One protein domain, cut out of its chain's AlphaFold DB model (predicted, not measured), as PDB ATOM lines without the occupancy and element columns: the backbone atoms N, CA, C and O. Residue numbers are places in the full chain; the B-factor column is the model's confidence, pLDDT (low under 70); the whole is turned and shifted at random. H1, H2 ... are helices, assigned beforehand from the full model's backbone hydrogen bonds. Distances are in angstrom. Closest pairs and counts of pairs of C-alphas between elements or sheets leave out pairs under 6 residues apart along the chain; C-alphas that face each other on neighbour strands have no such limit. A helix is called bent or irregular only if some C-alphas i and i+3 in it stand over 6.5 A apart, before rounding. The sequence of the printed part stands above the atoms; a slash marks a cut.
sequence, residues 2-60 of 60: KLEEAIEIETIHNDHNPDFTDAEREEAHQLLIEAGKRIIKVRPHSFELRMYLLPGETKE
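AT A GLANCE: This is residues 2 to 60 of the 60 residues of an uncharacterized protein of marine sediment metagenome (UniProt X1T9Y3). One long helix, H2, makes the main shaft of the model, and a short helix, H1, crosses its first half, joined to it by the looping residues 10 to 21. After H2 a tail with no named element, residues 43 to 60, turns back toward the helix and then swings away again. The printed part has 59 residues with two named helices, H1 then H2, and no named strand; the class is all helix, with 28 of the 59 residues in named elements, under half. It is only just loose, close to compact, with a radius of gyration of the C-alphas of 12.6 A and spans of 36 by 26 by 18 A.

HOW THE PARTS SIT: H1, residues 3 to 9, touches H2, residues 22 to 42, with 16 pairs of C-alphas within 8 A. The closest C-alphas of the two are those of Ala 6 and Ala 28, 4.2 A apart. Their lines stand at a steep tilt of 46 degrees, and they run opposite ways. Their centres are 9.8 A apart. In H1 and H2 every O i to N i+4 pair is within hydrogen-bond range.

IN THESE COORDINATES: H1 begins at C-alpha 3, (150.912, 138.914, 86.771), and measures 10.0 A from first to last C-alpha. H2 begins at C-alpha 22, (137.985, 131.160, 78.526), and ends 30.7 A away at C-alpha 42, (153.901, 137.713, 103.986). Neither helix is bent.

THE WHOLE: The two C-alphas farthest apart are those of Asp 19 and Glu 60, 37.1 A. The printed part has no cut and ends at residue 60, the chain's last. The link from H1 to H2, 12 residues, is long. Residues 41 to 46 stand free. The mean pLDDT of the printed part is 72.8, and residues 12 to 16 and 43 to 60 are under 70.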
ATOM      1  N   LYS A   2     152.094 136.508  82.616       90.81
ATOM      2  CA  LYS A   2     152.628 137.389  83.683       90.81
ATOM      3  C   LYS A   2     151.520 137.923  84.603       90.81
ATOM      4  O   LYS A   2     150.353 137.926  84.235       90.81
ATOM      5  N   LEU A   3     151.886 138.405  85.794       84.56
ATOM      6  CA  LEU A   3     150.912 138.914  86.771       84.56
ATOM      7  C   LEU A   3     150.178 140.163  86.273       84.56
ATOM      8  O   LEU A   3     148.989 140.304  86.523       84.56
ATOM      9  N   GLU A   4     150.865 141.047  85.554       86.12
ATOM     10  CA  GLU A   4     150.274 142.261  84.990       86.12
ATOM     11  C   GLU A   4     149.213 141.944  83.925       86.12
ATOM     12  O   GLU A   4     148.152 142.557  83.925       86.12
ATOM     13  N   GLU A   5     149.471 140.942  83.079       85.81
ATOM     14  CA  GLU A   5     148.528 140.455  82.059       85.81
ATOM     15  C   GLU A   5     147.303 139.796  82.710       85.81
ATOM     16  O   GLU A   5     146.174 140.022  82.289       85.81
ATOM     17  N   ALA A   6     147.504 139.036  83.792       85.56
ATOM     18  CA  ALA A   6     146.404 138.427  84.537       85.56
ATOM     19  C   ALA A   6     145.485 139.472  85.199       85.56
ATOM     20  O   ALA A   6     144.268 139.316  85.193       85.56
ATOM     21  N   ILE A   7     146.053 140.562  85.739       84.69
ATOM     22  CA  ILE A   7     145.274 141.694  86.280       84.69
ATOM     23  C   ILE A   7     144.458 142.370  85.174       84.69
ATOM     24  O   ILE A   7     143.312 142.762  85.405       84.69
ATOM     25  N   GLU A   8     145.046 142.539  83.988       84.69
ATOM     26  CA  GLU A   8     144.355 143.119  82.839       84.69
ATOM     27  C   GLU A   8     143.165 142.252  82.423       84.69
ATOM     28  O   GLU A   8     142.067 142.776  82.270       84.69
ATOM     29  N   ILE A   9     143.337 140.933  82.327       82.31
ATOM     30  CA  ILE A   9     142.259 140.010  81.946       82.31
ATOM     31  C   ILE A   9     141.097 140.021  82.959       82.31
ATOM     32  O   ILE A   9     139.944 140.054  82.543       82.31
ATOM     33  N   GLU A  10     141.382 140.054  84.264       79.12
ATOM     34  CA  GLU A  10     140.384 139.910  85.349       79.12
ATOM     35  C   GLU A  10     139.838 141.244  85.897       79.12
ATOM     36  O   GLU A  10     139.126 141.287  86.904       79.12
ATOM     37  N   THR A  11     140.184 142.384  85.293       79.38
ATOM     38  CA  THR A  11     139.581 143.662  85.696       79.38
ATOM     39  C   THR A  11     138.202 143.815  85.060       79.38
ATOM     40  O   THR A  11     138.068 143.698  83.852       79.38
ATOM     41  N   ILE A  12     137.200 144.160  85.882       60.97
ATOM     42  CA  ILE A  12     135.721 144.178  85.693       60.97
ATOM     43  C   ILE A  12     135.174 144.644  84.316       60.97
ATOM     44  O   ILE A  12     134.019 144.390  83.987       60.97
ATOM     45  N   HIS A  13     135.968 145.307  83.476       58.97
ATOM     46  CA  HIS A  13     135.585 145.654  82.103       58.97
ATOM     47  C   HIS A  13     136.008 144.608  81.044       58.97
ATOM     48  O   HIS A  13     135.598 144.743  79.894       58.97
ATOM     49  N   ASN A  14     136.779 143.573  81.410       58.75
ATOM     50  CA  ASN A  14     137.331 142.550  80.512       58.75
ATOM     51  C   ASN A  14     136.701 141.150  80.647       58.75
ATOM     52  O   ASN A  14     136.908 140.324  79.759       58.75
ATOM     53  N   ASP A  15     135.836 140.902  81.638       56.94
ATOM     54  CA  ASP A  15     135.145 139.605  81.831       56.94
ATOM     55  C   ASP A  15     134.263 139.186  80.632       56.94
ATOM     56  O   ASP A  15     133.854 138.030  80.495       56.94
ATOM     57  N   HIS A  16     133.985 140.114  79.714       64.75
ATOM     58  CA  HIS A  16     133.271 139.875  78.457       64.75
ATOM     59  C   HIS A  16     134.075 140.277  77.215       64.75
ATOM     60  O   HIS A  16     133.507 140.355  76.127       64.75
ATOM     61  N   ASN A  17     135.380 140.525  77.354       73.00
ATOM     62  CA  ASN A  17     136.230 140.889  76.231       73.00
ATOM     63  C   ASN A  17     136.451 139.662  75.320       73.00
ATOM     64  O   ASN A  17     137.052 138.683  75.772       73.00
ATOM     65  N   PRO A  18     135.966 139.680  74.061       77.62
ATOM     66  CA  PRO A  18     136.115 138.554  73.141       77.62
ATOM     67  C   PRO A  18     137.568 138.301  72.713       77.62
ATOM     68  O   PRO A  18     137.832 137.263  72.110       77.62
ATOM     69  N   ASP A  19     138.493 139.216  73.017       84.06
ATOM     70  CA  ASP A  19     139.917 139.077  72.700       84.06
ATOM     71  C   ASP A  19     140.619 138.025  73.575       84.06
ATOM     72  O   ASP A  19     141.681 137.535  73.197       84.06
ATOM     73  N   PHE A  20     140.021 137.653  74.715       82.38
ATOM     74  CA  PHE A  20     140.551 136.638  75.623       82.38
ATOM     75  C   PHE A  20     139.669 135.397  75.638       82.38
ATOM     76  O   PHE A  20     138.453 135.471  75.836       82.38
ATOM     77  N   THR A  21     140.301 134.241  75.476       86.94
ATOM     78  CA  THR A  21     139.644 132.939  75.568       86.94
ATOM     79  C   THR A  21     139.301 132.585  77.014       86.94
ATOM     80  O   THR A  21     139.938 133.049  77.960       86.94
ATOM     81  N   ASP A  22     138.334 131.684  77.198       85.19
ATOM     82  CA  ASP A  22     137.985 131.160  78.526       85.19
ATOM     83  C   ASP A  22     139.187 130.508  79.231       85.19
ATOM     84  O   ASP A  22     139.337 130.617  80.444       85.19
ATOM     85  N   ALA A  23     140.083 129.870  78.469       88.69
ATOM     86  CA  ALA A  23     141.292 129.256  79.014       88.69
ATOM     87  C   ALA A  23     142.292 130.295  79.549       88.69
ATOM     88  O   ALA A  23     142.910 130.069  80.587       88.69
ATOM     89  N   GLU A  24     142.439 131.435  78.869       88.12
ATOM     90  CA  GLU A  24     143.306 132.530  79.324       88.12
ATOM     91  C   GLU A  24     142.746 133.209  80.575       88.12
ATOM     92  O   GLU A  24     143.512 133.570  81.466       88.12
ATOM     93  N   ARG A  25     141.418 133.322  80.681       85.75
ATOM     94  CA  ARG A  25     140.746 133.820  81.890       85.75
ATOM     95  C   ARG A  25     140.955 132.885  83.076       85.75
ATOM     96  O   ARG A  25     141.373 133.332  84.135       85.75
ATOM     97  N   GLU A  26     140.778 131.578  82.881       87.50
ATOM     98  CA  GLU A  26     141.064 130.584  83.923       87.50
ATOM     99  C   GLU A  26     142.539 130.649  84.372       87.50
ATOM    100  O   GLU A  26     142.824 130.658  85.570       87.50
ATOM    101  N   GLU A  27     143.493 130.756  83.436       89.94
ATOM    102  CA  GLU A  27     144.917 130.903  83.775       89.94
ATOM    103  C   GLU A  27     145.183 132.194  84.572       89.94
ATOM    104  O   GLU A  27     145.899 132.155  85.581       89.94
ATOM    105  N   ALA A  28     144.593 133.319  84.158       88.12
ATOM    106  CA  ALA A  28     144.701 134.603  84.845       88.12
ATOM    107  C   ALA A  28     144.159 134.524  86.280       88.12
ATOM    108  O   ALA A  28     144.858 134.898  87.229       88.12
ATOM    109  N   HIS A  29     142.964 133.958  86.448       86.19
ATOM    110  CA  HIS A  29     142.308 133.788  87.738       86.19
ATOM    111  C   HIS A  29     143.166 132.974  88.717       86.19
ATOM    112  O   HIS A  29     143.437 133.407  89.844       86.19
ATOM    113  N   GLN A  30     143.680 131.821  88.276       87.38
ATOM    114  CA  GLN A  30     144.546 130.973  89.103       87.38
ATOM    115  C   GLN A  30     145.838 131.693  89.504       87.38
ATOM    116  O   GLN A  30     146.303 131.585  90.645       87.38
ATOM    117  N   LEU A  31     146.417 132.466  88.585       89.12
ATOM    118  CA  LEU A  31     147.642 133.210  88.845       89.12
ATOM    119  C   LEU A  31     147.426 134.334  89.874       89.12
ATOM    120  O   LEU A  31     148.276 134.528  90.751       89.12
ATOM    121  N   LEU A  32     146.278 135.019  89.830       85.56
ATOM    122  CA  LEU A  32     145.887 136.013  90.834       85.56
ATOM    123  C   LEU A  32     145.644 135.383  92.207       85.56
ATOM    124  O   LEU A  32     146.137 135.910  93.206       85.56
ATOM    125  N   ILE A  33     144.970 134.231  92.272       85.69
ATOM    126  CA  ILE A  33     144.779 133.480  93.523       85.69
ATOM    127  C   ILE A  33     146.132 133.144  94.165       85.69
ATOM    128  O   ILE A  33     146.346 133.395  95.356       85.69
ATOM    129  N   GLU A  34     147.070 132.598  93.390       87.56
ATOM    130  CA  GLU A  34     148.394 132.229  93.900       87.56
ATOM    131  C   GLU A  34     149.209 133.453  94.343       87.56
ATOM    132  O   GLU A  34     149.890 133.415  95.377       87.56
ATOM    133  N   ALA A  35     149.110 134.571  93.620       84.94
ATOM    134  CA  ALA A  35     149.708 135.836  94.035       84.94
ATOM    135  C   ALA A  35     149.092 136.350  95.350       84.94
ATOM    136  O   ALA A  35     149.825 136.709  96.280       84.94
ATOM    137  N   GLY A  36     147.763 136.304  95.476       82.75
ATOM    138  CA  GLY A  36     147.023 136.659  96.686       82.75
ATOM    139  C   GLY A  36     147.452 135.830  97.898       82.75
ATOM    140  O   GLY A  36     147.792 136.393  98.942       82.75
ATOM    141  N   LYS A  37     147.553 134.502  97.749       81.50
ATOM    142  CA  LYS A  37     148.050 133.588  98.799       81.50
ATOM    143  C   LYS A  37     149.454 133.964  99.280       81.50
ATOM    144  O   LYS A  37     149.715 133.971 100.486       81.50
ATOM    145  N   ARG A  38     150.367 134.311  98.364       80.56
ATOM    146  CA  ARG A  38     151.734 134.744  98.718       80.56
ATOM    147  C   ARG A  38     151.732 136.059  99.493       80.56
ATOM    148  O   ARG A  38     152.458 136.175 100.478       80.56
ATOM    149  N   ILE A  39     150.903 137.022  99.093       77.69
ATOM    150  CA  ILE A  39     150.771 138.308  99.790       77.69
ATOM    151  C   ILE A  39     150.218 138.100 101.203       77.69
ATOM    152  O   ILE A  39     150.791 138.629 102.154       77.69
ATOM    153  N   ILE A  40     149.176 137.278 101.363       74.38
ATOM    154  CA  ILE A  40     148.593 136.936 102.672       74.38
ATOM    155  C   ILE A  40     149.640 136.273 103.575       74.38
ATOM    156  O   ILE A  40     149.763 136.643 104.741       74.38
ATOM    157  N   LYS A  41     150.447 135.348 103.042       73.56
ATOM    158  CA  LYS A  41     151.516 134.684 103.806       73.56
ATOM    159  C   LYS A  41     152.557 135.669 104.351       73.56
ATOM    160  O   LYS A  41     153.068 135.466 105.447       73.56
ATOM    161  N   VAL A  42     152.890 136.715 103.592       76.25
ATOM    162  CA  VAL A  42     153.901 137.713 103.986       76.25
ATOM    163  C   VAL A  42     153.293 138.836 104.830       76.25
ATOM    164  O   VAL A  42     153.978 139.416 105.671       76.25
ATOM    165  N   ARG A  43     152.014 139.163 104.620       65.44
ATOM    166  CA  ARG A  43     151.309 140.245 105.315       65.44
ATOM    167  C   ARG A  43     149.871 139.836 105.672       65.44
ATOM    168  O   ARG A  43     148.913 140.314 105.060       65.44
ATOM    169  N   PRO A  44     149.698 138.997 106.705       63.06
ATOM    170  CA  PRO A  44     148.413 138.373 107.028       63.06
ATOM    171  C   PRO A  44     147.332 139.347 107.522       63.06
ATOM    172  O   PRO A  44     146.186 138.943 107.677       63.06
ATOM    173  N   HIS A  45     147.663 140.611 107.809       58.81
ATOM    174  CA  HIS A  45     146.723 141.602 108.363       58.81
ATOM    175  C   HIS A  45     146.383 142.756 107.409       58.81
ATOM    176  O   HIS A  45     145.565 143.602 107.752       58.81
ATOM    177  N   SER A  46     146.987 142.810 106.218       55.19
ATOM    178  CA  SER A  46     146.766 143.906 105.257       55.19
ATOM    179  C   SER A  46     145.845 143.548 104.090       55.19
ATOM    180  O   SER A  46     145.620 144.392 103.230       55.19
ATOM    181  N   PHE A  47     145.331 142.317 104.026       55.34
ATOM    182  CA  PHE A  47     144.527 141.852 102.897       55.34
ATOM    183  C   PHE A  47     143.174 141.319 103.380       55.34
ATOM    184  O   PHE A  47     143.082 140.231 103.954       55.34
ATOM    185  N   GLU A  48     142.097 142.072 103.147       56.56
ATOM    186  CA  GLU A  48     140.750 141.523 103.276       56.56
ATOM    187  C   GLU A  48     140.516 140.512 102.142       56.56
ATOM    188  O   GLU A  48     140.170 140.869 101.025       56.56
ATOM    189  N   LEU A  49     140.679 139.224 102.458       53.78
ATOM    190  CA  LEU A  49     140.414 138.035 101.623       53.78
ATOM    191  C   LEU A  49     139.028 137.964 100.928       53.78
ATOM    192  O   LEU A  49     138.729 136.959 100.296       53.78
ATOM    193  N   ARG A  50     138.162 138.980 101.046       51.34
ATOM    194  CA  ARG A  50     136.803 138.963 100.471       51.34
ATOM    195  C   ARG A  50     136.786 138.886  98.940       51.34
ATOM    196  O   ARG A  50     135.760 138.510  98.400       51.34
ATOM    197  N   MET A  51     137.885 139.228  98.263       55.31
ATOM    198  CA  MET A  51     137.962 139.223  96.795       55.31
ATOM    199  C   MET A  51     138.345 137.868  96.178       55.31
ATOM    200  O   MET A  51     138.268 137.738  94.967       55.31
ATOM    201  N   TYR A  52     138.744 136.870  96.977       56.56
ATOM    202  CA  TYR A  52     139.154 135.547  96.473       56.56
ATOM    203  C   TYR A  52     138.233 134.403  96.903       56.56
ATOM    204  O   TYR A  52     138.509 133.255  96.581       56.56
ATOM    205  N   LEU A  53     137.172 134.689  97.662       53.81
ATOM    206  CA  LEU A  53     136.176 133.672  97.979       53.81
ATOM    207  C   LEU A  53     135.226 133.584  96.796       53.81
ATOM    208  O   LEU A  53     134.566 134.571  96.456       53.81
ATOM    209  N   LEU A  54     135.150 132.406  96.185       49.00
ATOM    210  CA  LEU A  54     134.090 132.138  95.227       49.00
ATOM    211  C   LEU A  54     132.731 132.248  95.943       49.00
ATOM    212  O   LEU A  54     132.650 132.039  97.162       49.00
ATOM    213  N   PRO A  55     131.640 132.577  95.228       45.59
ATOM    214  CA  PRO A  55     130.310 132.590  95.820       45.59
ATOM    215  C   PRO A  55     130.009 131.263  96.539       45.59
ATOM    216  O   PRO A  55     129.861 130.225  95.903       45.59
ATOM    217  N   GLY A  56     129.920 131.304  97.873       48.31
ATOM    218  CA  GLY A  56     129.653 130.135  98.721       48.31
ATOM    219  C   GLY A  56     130.814 129.675  99.606       48.31
ATOM    220  O   GLY A  56     130.580 128.864 100.498       48.31
ATOM    221  N   GLU A  57     132.027 130.205  99.441       51.84
ATOM    222  CA  GLU A  57     133.136 129.887 100.345       51.84
ATOM    223  C   GLU A  57     133.124 130.784 101.592       51.84
ATOM    224  O   GLU A  57     133.114 132.016 101.513       51.84
ATOM    225  N   THR A  58     133.124 130.168 102.775       54.28
ATOM    226  CA  THR A  58     133.264 130.862 104.062       54.28
ATOM    227  C   THR A  58     134.702 130.786 104.553       54.28
ATOM    228  O   THR A  58     135.335 129.739 104.453       54.28
ATOM    229  N   LYS A  59     135.208 131.885 105.129       55.81
ATOM    230  CA  LYS A  59     136.459 131.858 105.898       55.81
ATOM    231  C   LYS A  59     136.261 130.964 107.121       55.81
ATOM    232  O   LYS A  59     135.533 131.367 108.029       55.81
ATOM    233  N   GLU A  60     136.870 129.785 107.114       53.94
ATOM    234  CA  GLU A  60     137.137 129.022 108.339       53.94
ATOM    235  C   GLU A  60     138.182 129.727 109.214       53.94
ATOM    236  O   GLU A  60     139.107 130.370 108.654       53.94
TER     237      GLU A  60